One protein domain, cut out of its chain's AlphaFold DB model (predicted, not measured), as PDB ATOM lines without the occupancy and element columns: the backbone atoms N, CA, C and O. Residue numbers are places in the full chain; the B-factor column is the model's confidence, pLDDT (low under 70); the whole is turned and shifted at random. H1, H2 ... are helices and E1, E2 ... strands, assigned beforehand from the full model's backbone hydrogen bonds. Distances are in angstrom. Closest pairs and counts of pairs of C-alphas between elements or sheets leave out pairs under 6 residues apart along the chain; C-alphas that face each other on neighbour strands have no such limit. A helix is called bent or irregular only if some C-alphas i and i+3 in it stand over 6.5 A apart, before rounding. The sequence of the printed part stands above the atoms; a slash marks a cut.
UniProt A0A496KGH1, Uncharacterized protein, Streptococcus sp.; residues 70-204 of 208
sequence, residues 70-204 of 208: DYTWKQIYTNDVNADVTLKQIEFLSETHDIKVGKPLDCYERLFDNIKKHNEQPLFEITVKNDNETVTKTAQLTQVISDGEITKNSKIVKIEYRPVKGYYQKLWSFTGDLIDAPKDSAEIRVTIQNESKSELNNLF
ATOM      1  N   ASP A  70     223.217 237.377 178.739       94.50
ATOM      2  CA  ASP A  70     224.119 238.472 179.105       94.50
ATOM      3  C   ASP A  70     225.460 238.391 178.339       94.50
ATOM      4  O   ASP A  70     226.347 239.220 178.526       94.50
ATOM      5  N   TYR A  71     225.622 237.386 177.467       94.75
ATOM      6  CA  TYR A  71     226.847 237.120 176.717       94.75
ATOM      7  C   TYR A  71     226.708 237.508 175.242       94.75
ATOM      8  O   TYR A  71     225.665 237.341 174.600       94.75
ATOM      9  N   THR A  72     227.816 237.967 174.666       95.44
ATOM     10  CA  THR A  72     227.950 238.110 173.216       95.44
ATOM     11  C   THR A  72     228.091 236.742 172.556       95.44
ATOM     12  O   THR A  72     228.645 235.808 173.136       95.44
ATOM     13  N   TRP A  73     227.636 236.639 171.310       95.62
ATOM     14  CA  TRP A  73     227.846 235.455 170.484       95.62
ATOM     15  C   TRP A  73     229.337 235.146 170.324       95.62
ATOM     16  O   TRP A  73     230.113 236.019 169.936       95.62
ATOM     17  N   LYS A  74     229.732 233.899 170.598       93.38
ATOM     18  CA  LYS A  74     231.083 233.391 170.341       93.38
ATOM     19  C   LYS A  74     231.044 232.414 169.174       93.38
ATOM     20  O   LYS A  74     230.284 231.451 169.200       93.38
ATOM     21  N   GLN A  75     231.877 232.640 168.166       92.44
ATOM     22  CA  GLN A  75     231.996 231.736 167.028       92.44
ATOM     23  C   GLN A  75     232.753 230.463 167.426       92.44
ATOM     24  O   GLN A  75     233.845 230.532 167.992       92.44
ATOM     25  N   ILE A  76     232.153 229.304 167.156       88.81
ATOM     26  CA  ILE A  76     232.699 227.982 167.509       88.81
ATOM     27  C   ILE A  76     233.074 227.133 166.288       88.81
ATOM     28  O   ILE A  76     233.659 226.072 166.455       88.81
ATOM     29  N   TYR A  77     232.772 227.604 165.077       80.38
ATOM     30  CA  TYR A  77     233.166 226.984 163.810       80.38
ATOM     31  C   TYR A  77     233.741 228.044 162.863       80.38
ATOM     32  O   TYR A  77     233.228 229.163 162.855       80.38
ATOM     33  N   THR A  78     234.796 227.676 162.117       68.56
ATOM     34  CA  THR A  78     235.853 228.556 161.556       68.56
ATOM     35  C   THR A  78     236.558 229.396 162.627       68.56
ATOM     36  O   THR A  78     236.657 230.615 162.539       68.56
ATOM     37  N   ASN A  79     237.002 228.726 163.693       59.69
ATOM     38  CA  ASN A  79     237.820 229.305 164.758       59.69
ATOM     39  C   ASN A  79     239.302 228.910 164.590       59.69
ATOM     40  O   ASN A  79     239.632 227.987 163.847       59.69
ATOM     41  N   ASP A  80     240.196 229.583 165.315       67.81
ATOM     42  CA  ASP A  80     241.657 229.436 165.172       67.81
ATOM     43  C   ASP A  80     242.218 228.079 165.647       67.81
ATOM     44  O   ASP A  80     243.423 227.850 165.592       67.81
ATOM     45  N   VAL A  81     241.365 227.174 166.138       69.25
ATOM     46  CA  VAL A  81     241.771 225.899 166.758       69.25
ATOM     47  C   VAL A  81     241.605 224.684 165.840       69.25
ATOM     48  O   VAL A  81     241.780 223.562 166.306       69.25
ATOM     49  N   ASN A  82     241.284 224.898 164.554       73.94
ATOM     50  CA  ASN A  82     241.147 223.859 163.520       73.94
ATOM     51  C   ASN A  82     240.378 222.613 164.006       73.94
ATOM     52  O   ASN A  82     240.844 221.483 163.870       73.94
ATOM     53  N   ALA A  83     239.229 222.838 164.644       82.19
ATOM     54  CA  ALA A  83     238.406 221.770 165.192       82.19
ATOM     55  C   ALA A  83     237.271 221.399 164.229       82.19
ATOM     56  O   ALA A  83     236.591 222.270 163.678       82.19
ATOM     57  N   ASP A  84     237.029 220.099 164.095       89.06
ATOM     58  CA  ASP A  84     235.846 219.567 163.440       89.06
ATOM     59  C   ASP A  84     234.628 219.799 164.334       89.06
ATOM     60  O   ASP A  84     234.661 219.544 165.542       89.06
ATOM     61  N   VAL A  85     233.532 220.261 163.736       92.56
ATOM     62  CA  VAL A  85     232.261 220.461 164.438       92.56
ATOM     63  C   VAL A  85     231.192 219.597 163.787       92.56
ATOM     64  O   VAL A  85     231.037 219.591 162.562       92.56
ATOM     65  N   THR A  86     230.434 218.880 164.609       94.50
ATOM     66  CA  THR A  86     229.246 218.136 164.194       94.50
ATOM     67  C   THR A  86     228.029 218.585 164.991       94.50
ATOM     68  O   THR A  86     228.123 218.946 166.166       94.50
ATOM     69  N   LEU A  87     226.879 218.589 164.320       94.81
ATOM     70  CA  LEU A  87     225.580 218.862 164.918       94.81
ATOM     71  C   LEU A  87     224.715 217.614 164.826       94.81
ATOM     72  O   LEU A  87     224.618 217.008 163.765       94.81
ATOM     73  N   LYS A  88     224.031 217.272 165.909       94.06
ATOM     74  CA  LYS A  88     223.055 216.188 165.932       94.06
ATOM     75  C   LYS A  88     221.779 216.686 166.587       94.06
ATOM     76  O   LYS A  88     221.794 217.101 167.743       94.06
ATOM     77  N   GLN A  89     220.674 216.678 165.847       92.00
ATOM     78  CA  GLN A  89     219.380 217.028 166.428       92.00
ATOM     79  C   GLN A  89     219.019 215.987 167.492       92.00
ATOM     80  O   GLN A  89     219.209 214.789 167.286       92.00
ATOM     81  N   ILE A  90     218.518 216.428 168.637       89.00
ATOM     82  CA  ILE A  90     218.016 215.534 169.676       89.00
ATOM     83  C   ILE A  90     216.517 215.354 169.429       89.00
ATOM     84  O   ILE A  90     215.729 216.262 169.691       89.00
ATOM     85  N   GLU A  91     216.125 214.183 168.925       81.38
ATOM     86  CA  GLU A  91     214.722 213.789 168.759       81.38
ATOM     87  C   GLU A  91     214.396 212.557 169.605       81.38
ATOM     88  O   GLU A  91     215.236 211.685 169.818       81.38
ATOM     89  N   PHE A  92     213.156 212.476 170.091       60.75
ATOM     90  CA  PHE A  92     212.712 211.397 170.980       60.75
ATOM     91  C   PHE A  92     212.355 210.098 170.233       60.75
ATOM     92  O   PHE A  92     212.322 209.034 170.844       60.75
ATOM     93  N   LEU A  93     212.052 210.174 168.929       58.69
ATOM     94  CA  LEU A  93     211.453 209.071 168.157       58.69
ATOM     95  C   LEU A  93     212.216 208.695 166.875       58.69
ATOM     96  O   LEU A  93     211.766 207.800 166.161       58.69
ATOM     97  N   SER A  94     213.353 209.333 166.585       62.41
ATOM     98  CA  SER A  94     214.053 209.182 165.302       62.41
ATOM     99  C   SER A  94     215.545 208.933 165.501       62.41
ATOM    100  O   SER A  94     216.176 209.546 166.363       62.41
ATOM    101  N   GLU A  95     216.137 208.081 164.659       64.38
ATOM    102  CA  GLU A  95     217.594 207.983 164.545       64.38
ATOM    103  C   GLU A  95     218.141 209.258 163.897       64.38
ATOM    104  O   GLU A  95     218.050 209.467 162.683       64.38
ATOM    105  N   THR A  96     218.709 210.134 164.719       71.81
ATOM    106  CA  THR A  96     219.345 211.351 164.229       71.81
ATOM    107  C   THR A  96     220.794 211.080 163.856       71.81
ATOM    108  O   THR A  96     221.532 210.364 164.536       71.81
ATOM    109  N   HIS A  97     221.180 211.641 162.719       82.56
ATOM    110  CA  HIS A  97     222.490 211.463 162.119       82.56
ATOM    111  C   HIS A  97     223.322 212.733 162.301       82.56
ATOM    112  O   HIS A  97     222.777 213.834 162.408       82.56
ATOM    113  N   ASP A  98     224.641 212.567 162.298       90.06
ATOM    114  CA  ASP A  98     225.570 213.675 162.469       90.06
ATOM    115  C   ASP A  98     225.638 214.541 161.207       90.06
ATOM    116  O   ASP A  98     226.049 214.102 160.131       90.06
ATOM    117  N   ILE A  99     225.303 215.814 161.370       93.12
ATOM    118  CA  ILE A  99     225.449 216.856 160.362       93.12
ATOM    119  C   ILE A  99     226.868 217.408 160.481       93.12
ATOM    120  O   ILE A  99     227.214 218.090 161.452       93.12
ATOM    121  N   LYS A 100     227.708 217.110 159.489       92.38
ATOM    122  CA  LYS A 100     229.086 217.611 159.437       92.38
ATOM    123  C   LYS A 100     229.100 219.061 158.971       92.38
ATOM    124  O   LYS A 100     228.696 219.372 157.851       92.38
ATOM    125  N   VAL A 101     229.601 219.946 159.821       92.25
ATOM    126  CA  VAL A 101     229.678 221.378 159.521       92.25
ATOM    127  C   VAL A 101     230.715 221.611 158.410       92.25
ATOM    128  O   VAL A 101     231.702 220.883 158.304       92.25
ATOM    129  N   GLY A 102     230.457 222.561 157.505       90.19
ATOM    130  CA  GLY A 102     231.293 222.802 156.318       90.19
ATOM    131  C   GLY A 102     231.127 221.814 155.161       90.19
ATOM    132  O   GLY A 102     231.714 222.019 154.097       90.19
ATOM    133  N   LYS A 103     230.338 220.751 155.329       92.06
ATOM    134  CA  LYS A 103     229.954 219.843 154.242       92.06
ATOM    135  C   LYS A 103     228.575 220.225 153.685       92.06
ATOM    136  O   LYS A 103     227.850 220.968 154.352       92.06
ATOM    137  N   PRO A 104     228.245 219.789 152.452       93.12
ATOM    138  CA  PRO A 104     226.895 219.929 151.917       93.12
ATOM    139  C   PRO A 104     225.850 219.393 152.899       93.12
ATOM    140  O   PRO A 104     226.093 218.403 153.588       93.12
ATOM    141  N   LEU A 105     224.704 220.066 152.980       91.75
ATOM    142  CA  LEU A 105     223.598 219.658 153.845       91.75
ATOM    143  C   LEU A 105     222.911 218.377 153.365       91.75
ATOM    144  O   LEU A 105     222.250 217.725 154.163       91.75
ATOM    145  N   ASP A 106     223.036 218.015 152.090       91.06
ATOM    146  CA  ASP A 106     222.452 216.816 151.492       91.06
ATOM    147  C   ASP A 106     220.949 216.665 151.786       91.06
ATOM    148  O   ASP A 106     220.139 217.315 151.134       91.06
ATOM    149  N   CYS A 107     220.561 215.797 152.727       89.12
ATOM    150  CA  CYS A 107     219.168 215.551 153.120       89.12
ATOM    151  C   CYS A 107     218.695 216.360 154.345       89.12
ATOM    152  O   CYS A 107     217.526 216.251 154.730       89.12
ATOM    153  N   TYR A 108     219.587 217.149 154.956       91.19
ATOM    154  CA  TYR A 108     219.302 218.041 156.085       91.19
ATOM    155  C   TYR A 108     218.894 219.451 155.640       91.19
ATOM    156  O   TYR A 108     218.610 220.304 156.480       91.19
ATOM    157  N   GLU A 109     218.833 219.718 154.336       92.44
ATOM    158  CA  GLU A 109     218.388 220.998 153.785       92.44
ATOM    159  C   GLU A 109     216.974 221.344 154.263       92.44
ATOM    160  O   GLU A 109     216.729 222.450 154.744       92.44
ATOM    161  N   ARG A 110     216.071 220.354 154.232       91.88
ATOM    162  CA  ARG A 110     214.676 220.514 154.668       91.88
ATOM    163  C   ARG A 110     214.557 220.812 156.155       91.88
ATOM    164  O   ARG A 110     213.673 221.557 156.553       91.88
ATOM    165  N   LEU A 111     215.447 220.251 156.967       92.19
ATOM    166  CA  LEU A 111     215.475 220.492 158.406       92.19
ATOM    167  C   LEU A 111     215.777 221.966 158.693       92.19
ATOM    168  O   LEU A 111     215.005 222.622 159.384       92.19
ATOM    169  N   PHE A 112     216.839 222.527 158.109       94.06
ATOM    170  CA  PHE A 112     217.192 223.928 158.361       94.06
ATOM    171  C   PHE A 112     216.211 224.906 157.709       94.06
ATOM    172  O   PHE A 112     215.950 225.974 158.268       94.06
ATOM    173  N   ASP A 113     215.645 224.541 156.557       93.44
ATOM    174  CA  ASP A 113     214.587 225.307 155.900       93.44
ATOM    175  C   ASP A 113     213.305 225.361 156.750       93.44
ATOM    176  O   ASP A 113     212.764 226.446 156.968       93.44
ATOM    177  N   ASN A 114     212.872 224.232 157.319       91.75
ATOM    178  CA  ASN A 114     211.720 224.177 158.224       91.75
ATOM    179  C   ASN A 114     211.958 225.001 159.490       91.75
ATOM    180  O   ASN A 114     211.123 225.833 159.841       91.75
ATOM    181  N   ILE A 115     213.129 224.847 160.119       92.44
ATOM    182  CA  ILE A 115     213.514 225.623 161.305       92.44
ATOM    183  C   ILE A 115     213.430 227.123 161.016       92.44
ATOM    184  O   ILE A 115     212.846 227.875 161.796       92.44
ATOM    185  N   LYS A 116     213.947 227.566 159.863       92.25
ATOM    186  CA  LYS A 116     213.883 228.968 159.435       92.25
ATOM    187  C   LYS A 116     212.445 229.434 159.168       92.25
ATOM    188  O   LYS A 116     212.085 230.533 159.578       92.25
ATOM    189  N   LYS A 117     211.634 228.635 158.469       90.50
ATOM    190  CA  LYS A 117     210.263 228.996 158.057       90.50
ATOM    191  C   LYS A 117     209.283 229.044 159.223       90.50
ATOM    192  O   LYS A 117     208.449 229.945 159.282       90.50
ATOM    193  N   HIS A 118     209.393 228.091 160.138       87.38
ATOM    194  CA  HIS A 118     208.464 227.917 161.250       87.38
ATOM    195  C   HIS A 118     208.990 228.501 162.565       87.38
ATOM    196  O   HIS A 118     208.280 228.487 163.565       87.38
ATOM    197  N   ASN A 119     210.199 229.079 162.564       85.56
ATOM    198  CA  ASN A 119     210.894 229.537 163.770       85.56
ATOM    199  C   ASN A 119     210.958 228.439 164.842       85.56
ATOM    200  O   ASN A 119     210.820 228.717 166.037       85.56
ATOM    201  N   GLU A 120     211.137 227.187 164.411       88.19
ATOM    202  CA  GLU A 120     211.334 226.081 165.340       88.19
ATOM    203  C   GLU A 120     212.641 226.289 166.096       88.19
ATOM    204  O   GLU A 120     213.591 226.898 165.604       88.19
ATOM    205  N   GLN A 121     212.686 225.778 167.320       91.81
ATOM    206  CA  GLN A 121     213.861 225.893 168.175       91.81
ATOM    207  C   GLN A 121     214.219 224.521 168.739       91.81
ATOM    208  O   GLN A 121     214.040 224.287 169.937       91.81
ATOM    209  N   PRO A 122     214.620 223.578 167.869       92.62
ATOM    210  CA  PRO A 122     214.990 222.234 168.281       92.62
ATOM    211  C   PRO A 122     216.304 222.229 169.066       92.62
ATOM    212  O   PRO A 122     217.190 223.071 168.871       92.62
ATOM    213  N   LEU A 123     216.440 221.212 169.913       93.62
ATOM    214  CA  LEU A 123     217.640 220.987 170.699       93.62
ATOM    215  C   LEU A 123     218.670 220.234 169.859       93.62
ATOM    216  O   LEU A 123     218.363 219.204 169.258       93.62
ATOM    217  N   PHE A 124     219.899 220.731 169.857       95.06
ATOM    218  CA  PHE A 124     221.034 220.108 169.196       95.06
ATOM    219  C   PHE A 124     222.091 219.695 170.208       95.06
ATOM    220  O   PHE A 124     222.400 220.429 171.146       95.06
ATOM    221  N   GLU A 125     222.682 218.535 169.968       95.31
ATOM    222  CA  GLU A 125     223.994 218.177 170.469       95.31
ATOM    223  C   GLU A 125     225.054 218.724 169.507       95.31
ATOM    224  O   GLU A 125     224.964 218.567 168.288       95.31
ATOM    225  N   ILE A 126     226.049 219.400 170.067       94.94
ATOM    226  CA  ILE A 126     227.166 220.012 169.361       94.94
ATOM    227  C   ILE A 126     228.416 219.321 169.858       94.94
ATOM    228  O   ILE A 126     228.750 219.429 171.041       94.94
ATOM    229  N   THR A 127     229.119 218.655 168.955       94.56
ATOM    230  CA  THR A 127     230.394 218.020 169.268       94.56
ATOM    231  C   THR A 127     231.503 218.749 168.532       94.56
ATOM    232  O   THR A 127     231.466 218.896 167.313       94.56
ATOM    233  N   VAL A 128     232.480 219.234 169.295       92.56
ATOM    234  CA  VAL A 128     233.693 219.882 168.796       92.56
ATOM    235  C   VAL A 128     234.860 218.952 169.082       92.56
ATOM    236  O   VAL A 128     235.060 218.549 170.230       92.56
ATOM    237  N   LYS A 129     235.620 218.600 168.049       91.56
ATOM    238  CA  LYS A 129     236.722 217.644 168.135       91.56
ATOM    239  C   LYS A 129     237.975 218.194 167.465       91.56
ATOM    240  O   LYS A 129     237.915 218.685 166.345       91.56
ATOM    241  N   ASN A 130     239.111 218.057 168.134       88.56
ATOM    242  CA  ASN A 130     240.436 218.196 167.530       88.56
ATOM    243  C   ASN A 130     241.243 216.905 167.778       88.56
ATOM    244  O   ASN A 130     240.687 215.898 168.228       88.56
ATOM    245  N   ASP A 131     242.543 216.920 167.486       85.50
ATOM    246  CA  ASP A 131     243.410 215.742 167.644       85.50
ATOM    247  C   ASP A 131     243.554 215.267 169.103       85.50
ATOM    248  O   ASP A 131     243.843 214.095 169.343       85.50
ATOM    249  N   ASN A 132     243.330 216.152 170.080       85.50
ATOM    250  CA  ASN A 132     243.634 215.908 171.492       85.50
ATOM    251  C   ASN A 132     242.386 215.739 172.367       85.50
ATOM    252  O   ASN A 132     242.420 215.008 173.356       85.50
ATOM    253  N   GLU A 133     241.296 216.433 172.044       91.69
ATOM    254  CA  GLU A 133     240.111 216.520 172.890       91.69
ATOM    255  C   GLU A 133     238.807 216.512 172.088       91.69
ATOM    256  O   GLU A 133     238.735 216.827 170.898       91.69
ATOM    257  N   THR A 134     237.740 216.113 172.772       93.25
ATOM    258  CA  THR A 134     236.372 216.145 172.261       93.25
ATOM    259  C   THR A 134     235.481 216.739 173.336       93.25
ATOM    260  O   THR A 134     235.482 216.279 174.477       93.25
ATOM    261  N   VAL A 135     234.724 217.768 172.967       93.44
ATOM    262  CA  VAL A 135     233.792 218.454 173.858       93.44
ATOM    263  C   VAL A 135     232.404 218.400 173.250       93.44
ATOM    264  O   VAL A 135     232.197 218.841 172.120       93.44
ATOM    265  N   THR A 136     231.448 217.916 174.037       94.12
ATOM    266  CA  THR A 136     230.039 217.848 173.649       94.12
ATOM    267  C   THR A 136     229.203 218.760 174.540       94.12
ATOM    268  O   THR A 136     229.345 218.769 175.767       94.12
ATOM    269  N   LYS A 137     228.339 219.565 173.920       94.81
ATOM    270  CA  LYS A 137     227.394 220.469 174.589       94.81
ATOM    271  C   LYS A 137     226.032 220.384 173.924       94.81
ATOM    272  O   LYS A 137     225.942 220.117 172.734       94.81
ATOM    273  N   THR A 138     224.978 220.669 174.678       95.25
ATOM    274  CA  THR A 138     223.629 220.812 174.132       95.25
ATOM    275  C   THR A 138     223.244 222.285 174.057       95.25
ATOM    276  O   THR A 138     223.598 223.079 174.930       95.25
ATOM    277  N   ALA A 139     222.551 222.671 172.989       96.31
ATOM    278  CA  ALA A 139     222.052 224.029 172.816       96.31
ATOM    279  C   ALA A 139     220.822 224.054 171.910       96.31
ATOM    280  O   ALA A 139     220.673 223.226 171.014       96.31
ATOM    281  N   GLN A 140     219.949 225.030 172.132       96.06
ATOM    282  CA  GLN A 140     218.791 225.268 171.273       96.06
ATOM    283  C   GLN A 140     219.230 225.990 170.000       96.06
ATOM    284  O   GLN A 140     219.930 226.999 170.085       96.06
ATOM    285  N   LEU A 141     218.815 225.515 168.824       96.19
ATOM    286  CA  LEU A 141     219.026 226.249 167.578       96.19
ATOM    287  C   LEU A 141     217.959 227.329 167.442       96.19
ATOM    288  O   LEU A 141     216.820 227.036 167.109       96.19
ATOM    289  N   THR A 142     218.325 228.579 167.714       95.38
ATOM    290  CA  THR A 142     217.359 229.687 167.798       95.38
ATOM    291  C   THR A 142     217.300 230.539 166.545       95.38
ATOM    292  O   THR A 142     216.324 231.262 166.346       95.38
ATOM    293  N   GLN A 143     218.321 230.466 165.689       95.31
ATOM    294  CA  GLN A 143     218.359 231.247 164.461       95.31
ATOM    295  C   GLN A 143     219.124 230.527 163.344       95.31
ATOM    296  O   GLN A 143     220.264 230.090 163.516       95.31
ATOM    297  N   VAL A 144     218.502 230.481 162.164       96.25
ATOM    298  CA  VAL A 144     219.110 230.036 160.904       96.25
ATOM    299  C   VAL A 144     219.211 231.235 159.963       96.25
ATOM    300  O   VAL A 144     218.207 231.768 159.490       96.25
ATOM    301  N   ILE A 145     220.438 231.678 159.700       95.38
ATOM    302  CA  ILE A 145     220.751 232.793 158.801       95.38
ATOM    303  C   ILE A 145     221.147 232.207 157.451       95.38
ATOM    304  O   ILE A 145     221.989 231.316 157.391       95.38
ATOM    305  N   SER A 146     220.554 232.687 156.360       93.38
ATOM    306  CA  SER A 146     220.978 232.301 155.012       93.38
ATOM    307  C   SER A 146     220.656 233.393 154.003       93.38
ATOM    308  O   SER A 146     219.565 233.967 154.063       93.38
ATOM    309  N   ASP A 147     221.590 233.612 153.076       84.12
ATOM    310  CA  ASP A 147     221.541 234.636 152.023       84.12
ATOM    311  C   ASP A 147     220.649 234.231 150.829       84.12
ATOM    312  O   ASP A 147     220.514 234.978 149.863       84.12
ATOM    313  N   GLY A 148     220.020 233.050 150.879       86.56
ATOM    314  CA  GLY A 148     219.132 232.556 149.829       86.56
ATOM    315  C   GLY A 148     218.297 231.348 150.254       86.56
ATOM    316  O   GLY A 148     218.083 231.096 151.443       86.56
ATOM    317  N   GLU A 149     217.797 230.618 149.256       90.94
ATOM    318  CA  GLU A 149     217.115 229.334 149.445       90.94
ATOM    319  C   GLU A 149     218.108 228.280 149.949       90.94
ATOM    320  O   GLU A 149     219.191 228.134 149.384       90.94
ATOM    321  N   ILE A 150     217.754 227.541 151.000       93.56
ATOM    322  CA  ILE A 150     218.594 226.460 151.519       93.56
ATOM    323  C   ILE A 150     218.396 225.236 150.623       93.56
ATOM    324  O   ILE A 150     217.292 224.720 150.483       93.56
ATOM    325  N   THR A 151     219.478 224.770 150.009       93.69
ATOM    326  CA  THR A 151     219.506 223.623 149.102       93.69
ATOM    327  C   THR A 151     220.404 222.521 149.659       93.69
ATOM    328  O   THR A 151     221.170 222.721 150.600       93.69
ATOM    329  N   LYS A 152     220.369 221.345 149.028       93.19
ATOM    330  CA  LYS A 152     221.239 220.208 149.375       93.19
ATOM    331  C   LYS A 152     222.731 220.549 149.327       93.19
ATOM    332  O   LYS A 152     223.520 220.011 150.092       93.19
ATOM    333  N   ASN A 153     223.104 221.479 148.449       91.75
ATOM    334  CA  ASN A 153     224.490 221.906 148.267       91.75
ATOM    335  C   ASN A 153     224.885 223.056 149.199       91.75
ATOM    336  O   ASN A 153     226.049 223.454 149.210       91.75
ATOM    337  N   SER A 154     223.942 223.622 149.962       93.38
ATOM    338  CA  SER A 154     224.287 224.627 150.960       93.38
ATOM    339  C   SER A 154     225.176 224.027 152.041       93.38
ATOM    340  O   SER A 154     225.149 222.823 152.292       93.38
ATOM    341  N   LYS A 155     225.947 224.881 152.710       93.75
ATOM    342  CA  LYS A 155     226.876 224.496 153.772       93.75
ATOM    343  C   LYS A 155     226.702 225.407 154.971       93.75
ATOM    344  O   LYS A 155     226.494 226.611 154.818       93.75
ATOM    345  N   ILE A 156     226.848 224.846 156.167       94.56
ATOM    346  CA  ILE A 156     226.988 225.647 157.383       94.56
ATOM    347  C   ILE A 156     228.406 226.217 157.399       94.56
ATOM    348  O   ILE A 156     229.377 225.464 157.479       94.56
ATOM    349  N   VAL A 157     228.520 227.539 157.313       92.81
ATOM    350  CA  VAL A 157     229.806 228.256 157.248       92.81
ATOM    351  C   VAL A 157     230.196 228.899 158.574       92.81
ATOM    352  O   VAL A 157     231.366 229.194 158.809       92.81
ATOM    353  N   LYS A 158     229.223 229.094 159.466       93.56
ATOM    354  CA  LYS A 158     229.427 229.716 160.772       93.56
ATOM    355  C   LYS A 158     228.463 229.126 161.785       93.56
ATOM    356  O   LYS A 158     227.277 228.973 161.493       93.56
ATOM    357  N   ILE A 159     228.974 228.853 162.979       95.12
ATOM    358  CA  ILE A 159     228.166 228.523 164.151       95.12
ATOM    359  C   ILE A 159     228.593 229.447 165.271       95.12
ATOM    360  O   ILE A 159     229.782 229.582 165.565       95.12
ATOM    361  N   GLU A 160     227.613 230.086 165.888       95.12
ATOM    362  CA  GLU A 160     227.813 230.934 167.048       95.12
ATOM    363  C   GLU A 160     227.037 230.375 168.228       95.12
ATOM    364  O   GLU A 160     225.922 229.890 168.068       95.12
ATOM    365  N   TYR A 161     227.643 230.463 169.403       96.00
ATOM    366  CA  TYR A 161     227.154 229.904 170.652       96.00
ATOM    367  C   TYR A 161     227.150 230.974 171.737       96.00
ATOM    368  O   TYR A 161     228.066 231.804 171.802       96.00
ATOM    369  N   ARG A 162     226.157 230.922 172.626       96.88
ATOM    370  CA  ARG A 162     226.206 231.629 173.908       96.88
ATOM    371  C   ARG A 162     225.355 230.930 174.976       96.88
ATOM    372  O   ARG A 162     224.331 230.333 174.639       96.88
ATOM    373  N   PRO A 163     225.731 231.027 176.262       96.94
ATOM    374  CA  PRO A 163     224.870 230.611 177.369       96.94
ATOM    375  C   PRO A 163     223.583 231.436 177.410       96.94
ATOM    376  O   PRO A 163     223.605 232.613 177.050       96.94
ATOM    377  N   VAL A 164     222.485 230.866 177.904       96.69
ATOM    378  CA  VAL A 164     221.219 231.588 178.103       96.69
ATOM    379  C   VAL A 164     220.858 231.647 179.579       96.69
ATOM    380  O   VAL A 164     221.043 230.689 180.324       96.69
ATOM    381  N   LYS A 165     220.321 232.792 179.995       95.94
ATOM    382  CA  LYS A 165     219.768 233.001 181.336       95.94
ATOM    383  C   LYS A 165     218.348 232.454 181.439       95.94
ATOM    384  O   LYS A 165     217.948 231.930 182.470       95.94
ATOM    385  N   GLY A 166     217.588 232.596 180.363       95.81
ATOM    386  CA  GLY A 166     216.167 232.299 180.332       95.81
ATOM    387  C   GLY A 166     215.568 232.636 178.981       95.81
ATOM    388  O   GLY A 166     216.286 232.922 178.019       95.81
ATOM    389  N   TYR A 167     214.248 232.618 178.913       95.50
ATOM    390  CA  TYR A 167     213.509 233.019 177.727       95.50
ATOM    391  C   TYR A 167     212.165 233.637 178.101       95.50
ATOM    392  O   TYR A 167     211.576 233.318 179.132       95.50
ATOM    393  N   TYR A 168     211.671 234.510 177.234       95.44
ATOM    394  CA  TYR A 168     210.293 234.985 177.273       95.44
ATOM    395  C   TYR A 168     209.429 234.126 176.362       95.44
ATOM    396  O   TYR A 168     209.873 233.734 175.281       95.44
ATOM    397  N   GLN A 169     208.186 233.879 176.766       94.50
ATOM    398  CA  GLN A 169     207.150 233.383 175.865       94.50
ATOM    399  C   GLN A 169     206.298 234.549 175.372       94.50
ATOM    400  O   GLN A 169     205.887 235.411 176.155       94.50
ATOM    401  N   LYS A 170     206.008 234.556 174.073       93.19
ATOM    402  CA  LYS A 170     205.199 235.576 173.416       93.19
ATOM    403  C   LYS A 170     204.086 234.927 172.607       93.19
ATOM    404  O   LYS A 170     204.330 233.999 171.844       93.19
ATOM    405  N   LEU A 171     202.878 235.460 172.742       92.44
ATOM    406  CA  LEU A 171     201.726 235.098 171.924       92.44
ATOM    407  C   LEU A 171     201.054 236.388 171.457       92.44
ATOM    408  O   LEU A 171     200.542 237.162 172.268       92.44
ATOM    409  N   TRP A 172     201.075 236.629 170.147       89.56
ATOM    410  CA  TRP A 172     200.592 237.874 169.539       89.56
ATOM    411  C   TRP A 172     201.262 239.121 170.149       89.56
ATOM    412  O   TRP A 172     202.474 239.297 170.019       89.56
ATOM    413  N   SER A 173     200.497 240.000 170.800       92.94
ATOM    414  CA  SER A 173     200.997 241.195 171.490       92.94
ATOM    415  C   SER A 173     201.361 240.954 172.961       92.94
ATOM    416  O   SER A 173     201.922 241.847 173.592       92.94
ATOM    417  N   PHE A 174     201.072 239.773 173.514       94.50
ATOM    418  CA  PHE A 174     201.290 239.458 174.923       94.50
ATOM    419  C   PHE A 174     202.651 238.804 175.135       94.50
ATOM    420  O   PHE A 174     203.025 237.889 174.404       94.50
ATOM    421  N   THR A 175     203.376 239.257 176.154       95.88
ATOM    422  CA  THR A 175     204.677 238.706 176.555       95.88
ATOM    423  C   THR A 175     204.608 238.346 178.032       95.88
ATOM    424  O   THR A 175     204.125 239.149 178.827       95.88
ATOM    425  N   GLY A 176     205.010 237.125 178.378       94.75
ATOM    426  CA  GLY A 176     205.103 236.687 179.769       94.75
ATOM    427  C   GLY A 176     206.347 237.215 180.479       94.75
ATOM    428  O   GLY A 176     207.183 237.895 179.884       94.75
ATOM    429  N   ASP A 177     206.476 236.861 181.752       96.25
ATOM    430  CA  ASP A 177     207.673 237.110 182.545       96.25
ATOM    431  C   ASP A 177     208.838 236.215 182.082       96.25
ATOM    432  O   ASP A 177     208.664 235.259 181.318       96.25
ATOM    433  N   LEU A 178     210.053 236.548 182.526       95.81
ATOM    434  CA  LEU A 178     211.247 235.765 182.212       95.81
ATOM    435  C   LEU A 178     211.135 234.380 182.857       95.81
ATOM    436  O   LEU A 178     211.006 234.274 184.075       95.81
ATOM    437  N   ILE A 179     211.245 233.333 182.044       95.50
ATOM    438  CA  ILE A 179     211.364 231.956 182.521       95.50
ATOM    439  C   ILE A 179     212.847 231.615 182.589       95.50
ATOM    440  O   ILE A 179     213.527 231.599 181.558       95.50
ATOM    441  N   ASP A 180     213.344 231.336 183.793       94.94
ATOM    442  CA  ASP A 180     214.740 230.960 184.001       94.94
ATOM    443  C   ASP A 180     215.061 229.637 183.299       94.94
ATOM    444  O   ASP A 180     214.321 228.650 183.381       94.94
ATOM    445  N   ALA A 181     216.184 229.620 182.588       92.94
ATOM    446  CA  ALA A 181     216.682 228.413 181.961       92.94
ATOM    447  C   ALA A 181     217.437 227.562 182.997       92.94
ATOM    448  O   ALA A 181     218.085 228.106 183.897       92.94
ATOM    449  N   PRO A 182     217.411 226.224 182.868       91.75
ATOM    450  CA  PRO A 182     218.284 225.359 183.649       91.75
ATOM    451  C   PRO A 182     219.749 225.788 183.534       91.75
ATOM    452  O   PRO A 182     220.180 226.319 182.506       91.75
ATOM    453  N   LYS A 183     220.535 225.503 184.574       90.00
ATOM    454  CA  LYS A 183     221.975 225.762 184.559       90.00
ATOM    455  C   LYS A 183     222.623 225.123 183.324       90.00
ATOM    456  O   LYS A 183     222.243 224.028 182.923       90.00
ATOM    457  N   ASP A 184     223.589 225.829 182.740       90.38
ATOM    458  CA  ASP A 184     224.344 225.417 181.548       90.38
ATOM    459  C   ASP A 184     223.518 225.333 180.248       90.38
ATOM    460  O   ASP A 184     224.020 224.857 179.228       90.38
ATOM    461  N   SER A 185     222.284 225.852 180.249       94.62
ATOM    462  CA  SER A 185     221.508 226.033 179.020       94.62
ATOM    463  C   SER A 185     222.197 227.016 178.080       94.62
ATOM    464  O   SER A 185     222.754 228.035 178.499       94.62
ATOM    465  N   ALA A 186     222.102 226.746 176.784       96.81
ATOM    466  CA  ALA A 186     222.692 227.583 175.756       96.81
ATOM    467  C   ALA A 186     221.844 227.618 174.491       96.81
ATOM    468  O   ALA A 186     220.966 226.778 174.274       96.81
ATOM    469  N   GLU A 187     222.155 228.585 173.640       97.31
ATOM    470  CA  GLU A 187     221.614 228.680 172.298       97.31
ATOM    471  C   GLU A 187     222.733 228.756 171.261       97.31
ATOM    472  O   GLU A 187     223.845 229.225 171.537       97.31
ATOM    473  N   ILE A 188     222.406 228.302 170.055       97.19
ATOM    474  CA  ILE A 188     223.217 228.484 168.865       97.19
ATOM    475  C   ILE A 188     222.440 229.179 167.765       97.19
ATOM    476  O   ILE A 188     221.225 229.035 167.627       97.19
ATOM    477  N   ARG A 189     223.194 229.867 166.915       96.44
ATOM    478  CA  ARG A 189     222.741 230.259 165.588       96.44
ATOM    479  C   ARG A 189     223.699 229.745 164.535       96.44
ATOM    480  O   ARG A 189     224.912 229.698 164.758       96.44
ATOM    481  N   VAL A 190     223.153 229.385 163.384       96.00
ATOM    482  CA  VAL A 190     223.931 228.891 162.245       96.00
ATOM    483  C   VAL A 190     223.793 229.838 161.064       96.00
ATOM    484  O   VAL A 190     222.727 230.408 160.833       96.00
ATOM    485  N   THR A 191     224.877 230.009 160.313       96.12
ATOM    486  CA  THR A 191     224.863 230.692 159.014       96.12
ATOM    487  C   THR A 191     225.089 229.669 157.916       96.12
ATOM    488  O   THR A 191     226.069 228.921 157.956       96.12
ATOM    489  N   ILE A 192     224.179 229.645 156.947       95.19
ATOM    490  CA  ILE A 192     224.156 228.715 155.826       95.19
ATOM    491  C   ILE A 192     224.324 229.497 154.529       95.19
ATOM    492  O   ILE A 192     223.527 230.387 154.222       95.19
ATOM    493  N   GLN A 193     225.329 229.127 153.746       93.00
ATOM    494  CA  GLN A 193     225.581 229.701 152.428       93.00
ATOM    495  C   GLN A 193     225.383 228.648 151.345       93.00
ATOM    496  O   GLN A 193     225.718 227.477 151.529       93.00
ATOM    497  N   ASN A 194     224.839 229.074 150.208       85.50
ATOM    498  CA  ASN A 194     224.899 228.284 148.987       85.50
ATOM    499  C   ASN A 194     226.291 228.403 148.388       85.50
ATOM    500  O   ASN A 194     226.823 229.509 148.295       85.50
ATOM    501  N   GLU A 195     226.835 227.293 147.896       69.56
ATOM    502  CA  GLU A 195     227.878 227.407 146.885       69.56
ATOM    503  C   GLU A 195     227.267 228.105 145.674       69.56
ATOM    504  O   GLU A 195     226.251 227.665 145.120       69.56
ATOM    505  N   SER A 196     227.830 229.253 145.305       56.22
ATOM    506  CA  SER A 196     227.387 229.953 144.114       56.22
ATOM    507  C   SER A 196     227.619 229.019 142.924       56.22
ATOM    508  O   SER A 196     228.734 228.595 142.627       56.22
ATOM    509  N   LYS A 197     226.547 228.705 142.187       52.47
ATOM    510  CA  LYS A 197     226.652 228.031 140.879       52.47
ATOM    511  C   LYS A 197     227.568 228.788 139.900       52.47
ATOM    512  O   LYS A 197     227.898 228.245 138.851       52.47
ATOM    513  N   SER A 198     227.936 230.037 140.201       54.59
ATOM    514  CA  SER A 198     228.700 230.893 139.303       54.59
ATOM    515  C   SER A 198     230.180 230.540 139.232       54.59
ATOM    516  O   SER A 198     230.733 230.699 138.159       54.59
ATOM    517  N   GLU A 199     230.838 230.034 140.283       55.84
ATOM    518  CA  GLU A 199     232.297 229.809 140.196       55.84
ATOM    519  C   GLU A 199     232.677 228.786 139.117       55.84
ATOM    520  O   GLU A 199     233.624 229.006 138.368       55.84
ATOM    521  N   LEU A 200     231.893 227.715 138.964       58.53
ATOM    522  CA  LEU A 200     232.104 226.721 137.907       58.53
ATOM    523  C   LEU A 200     231.659 227.221 136.529       58.53
ATOM    524  O   LEU A 200     232.309 226.907 135.537       58.53
ATOM    525  N   ASN A 201     230.585 228.008 136.447       60.34
ATOM    526  CA  ASN A 201     230.159 228.602 135.177       60.34
ATOM    527  C   ASN A 201     231.179 229.634 134.669       60.34
ATOM    528  O   ASN A 201     231.435 229.681 133.470       60.34
ATOM    529  N   ASN A 202     231.833 230.365 135.577       63.19
ATOM    530  CA  ASN A 202     232.906 231.309 135.264       63.19
ATOM    531  C   ASN A 202     234.147 230.613 134.672       63.19
ATOM    532  O   ASN A 202     234.904 231.252 133.949       63.19
ATOM    533  N   LEU A 203     234.356 229.308 134.914       65.31
ATOM    534  CA  LEU A 203     235.422 228.535 134.251       65.31
ATOM    535  C   LEU A 203     235.174 228.346 132.748       65.31
ATOM    536  O   LEU A 203     236.111 228.065 132.002       65.31
ATOM    537  N   PHE A 204     233.922 228.468 132.305       75.56
ATOM    538  CA  PHE A 204     233.530 228.375 130.900       75.56
ATOM    539  C   PHE A 204     233.292 229.749 130.262       75.56
ATOM    540  O   PHE A 204     232.957 229.814 129.078       75.56
TER     541      PHE A 204
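Overview. This is residues 70 to 204 of the 208 residues of an uncharacterized protein of Streptococcus sp. (UniProt A0A496KGH1). One six-stranded sheet curls like part of a barrel and folds back on itself, E1, E5 and E7 facing E3 and E2 with the bent strand E4 as hinge; helix H1 packs on it at E4. Residues 170 to 175 stick out at one end, the tail 198 to 204 with H2 at the other. The printed part has 135 residues with two named helices and seven named strands, E1 E2 H1 E3 E4 E5 E6 E7 H2; the sheet, E1 E5 E7 E4 E3 E2, is mixed, and so is the class, helices and strands. It is compact, with a radius of gyration of the C-alphas of 16.4 A and spans of 58 by 43 by 33 A.

Along the chain. Find C-alpha 74 at (231.083, 233.391, 170.341), where E1, residues 74 to 77, begins. Then come E2, 84 to 89, H1, 109 to 118, 14.2 A long, and E3, 123 to 129, 19.5 A. E4, 134 to 146, spans 28.2 A, E5, 155 to 163, 24.5 A, E6, 166 to 171, 16.9 A, and E7, 186 to 193, 23.6 A. H2, 198 to 202, ends at C-alpha 202, (232.906, 231.309, 135.264).

Arrangement. In this folded sheet, bent back into two leaves, look first at antiparallel E1 and E5: N 76 and O 159 are 2.9 A apart. Antiparallel E5 and E7 have N 157 and O 191 at 2.9 A. E7 and E4 are parallel, N 188 and O 140 at 2.8 A. E4 bends by 85 degrees at residue 142. The hairpin E3 and E4 has N 126 and O 137 at 2.8 A; antiparallel E3 and E2 have N 84 and O 129 at 2.8 A. H1 is on the sheet at a height of 8.7 A; its closest C-alpha pair with E4 is Lys 116 and Val 144, 5.5 A. E6 pairs with no named strand. H2 is not on the sheet. In H1 and H2 every O i to N i+4 pair is within hydrogen-bond range.

Size, cuts and confidence. The C-alphas farthest apart, of Asp 177 and Phe 204, are 58.4 A apart. The printed part has no cut. The links E2 to H1 and E6 to E7 are long. pLDDT is under 70 at residues 78 to 81, 92 to 95 and 195 to 203.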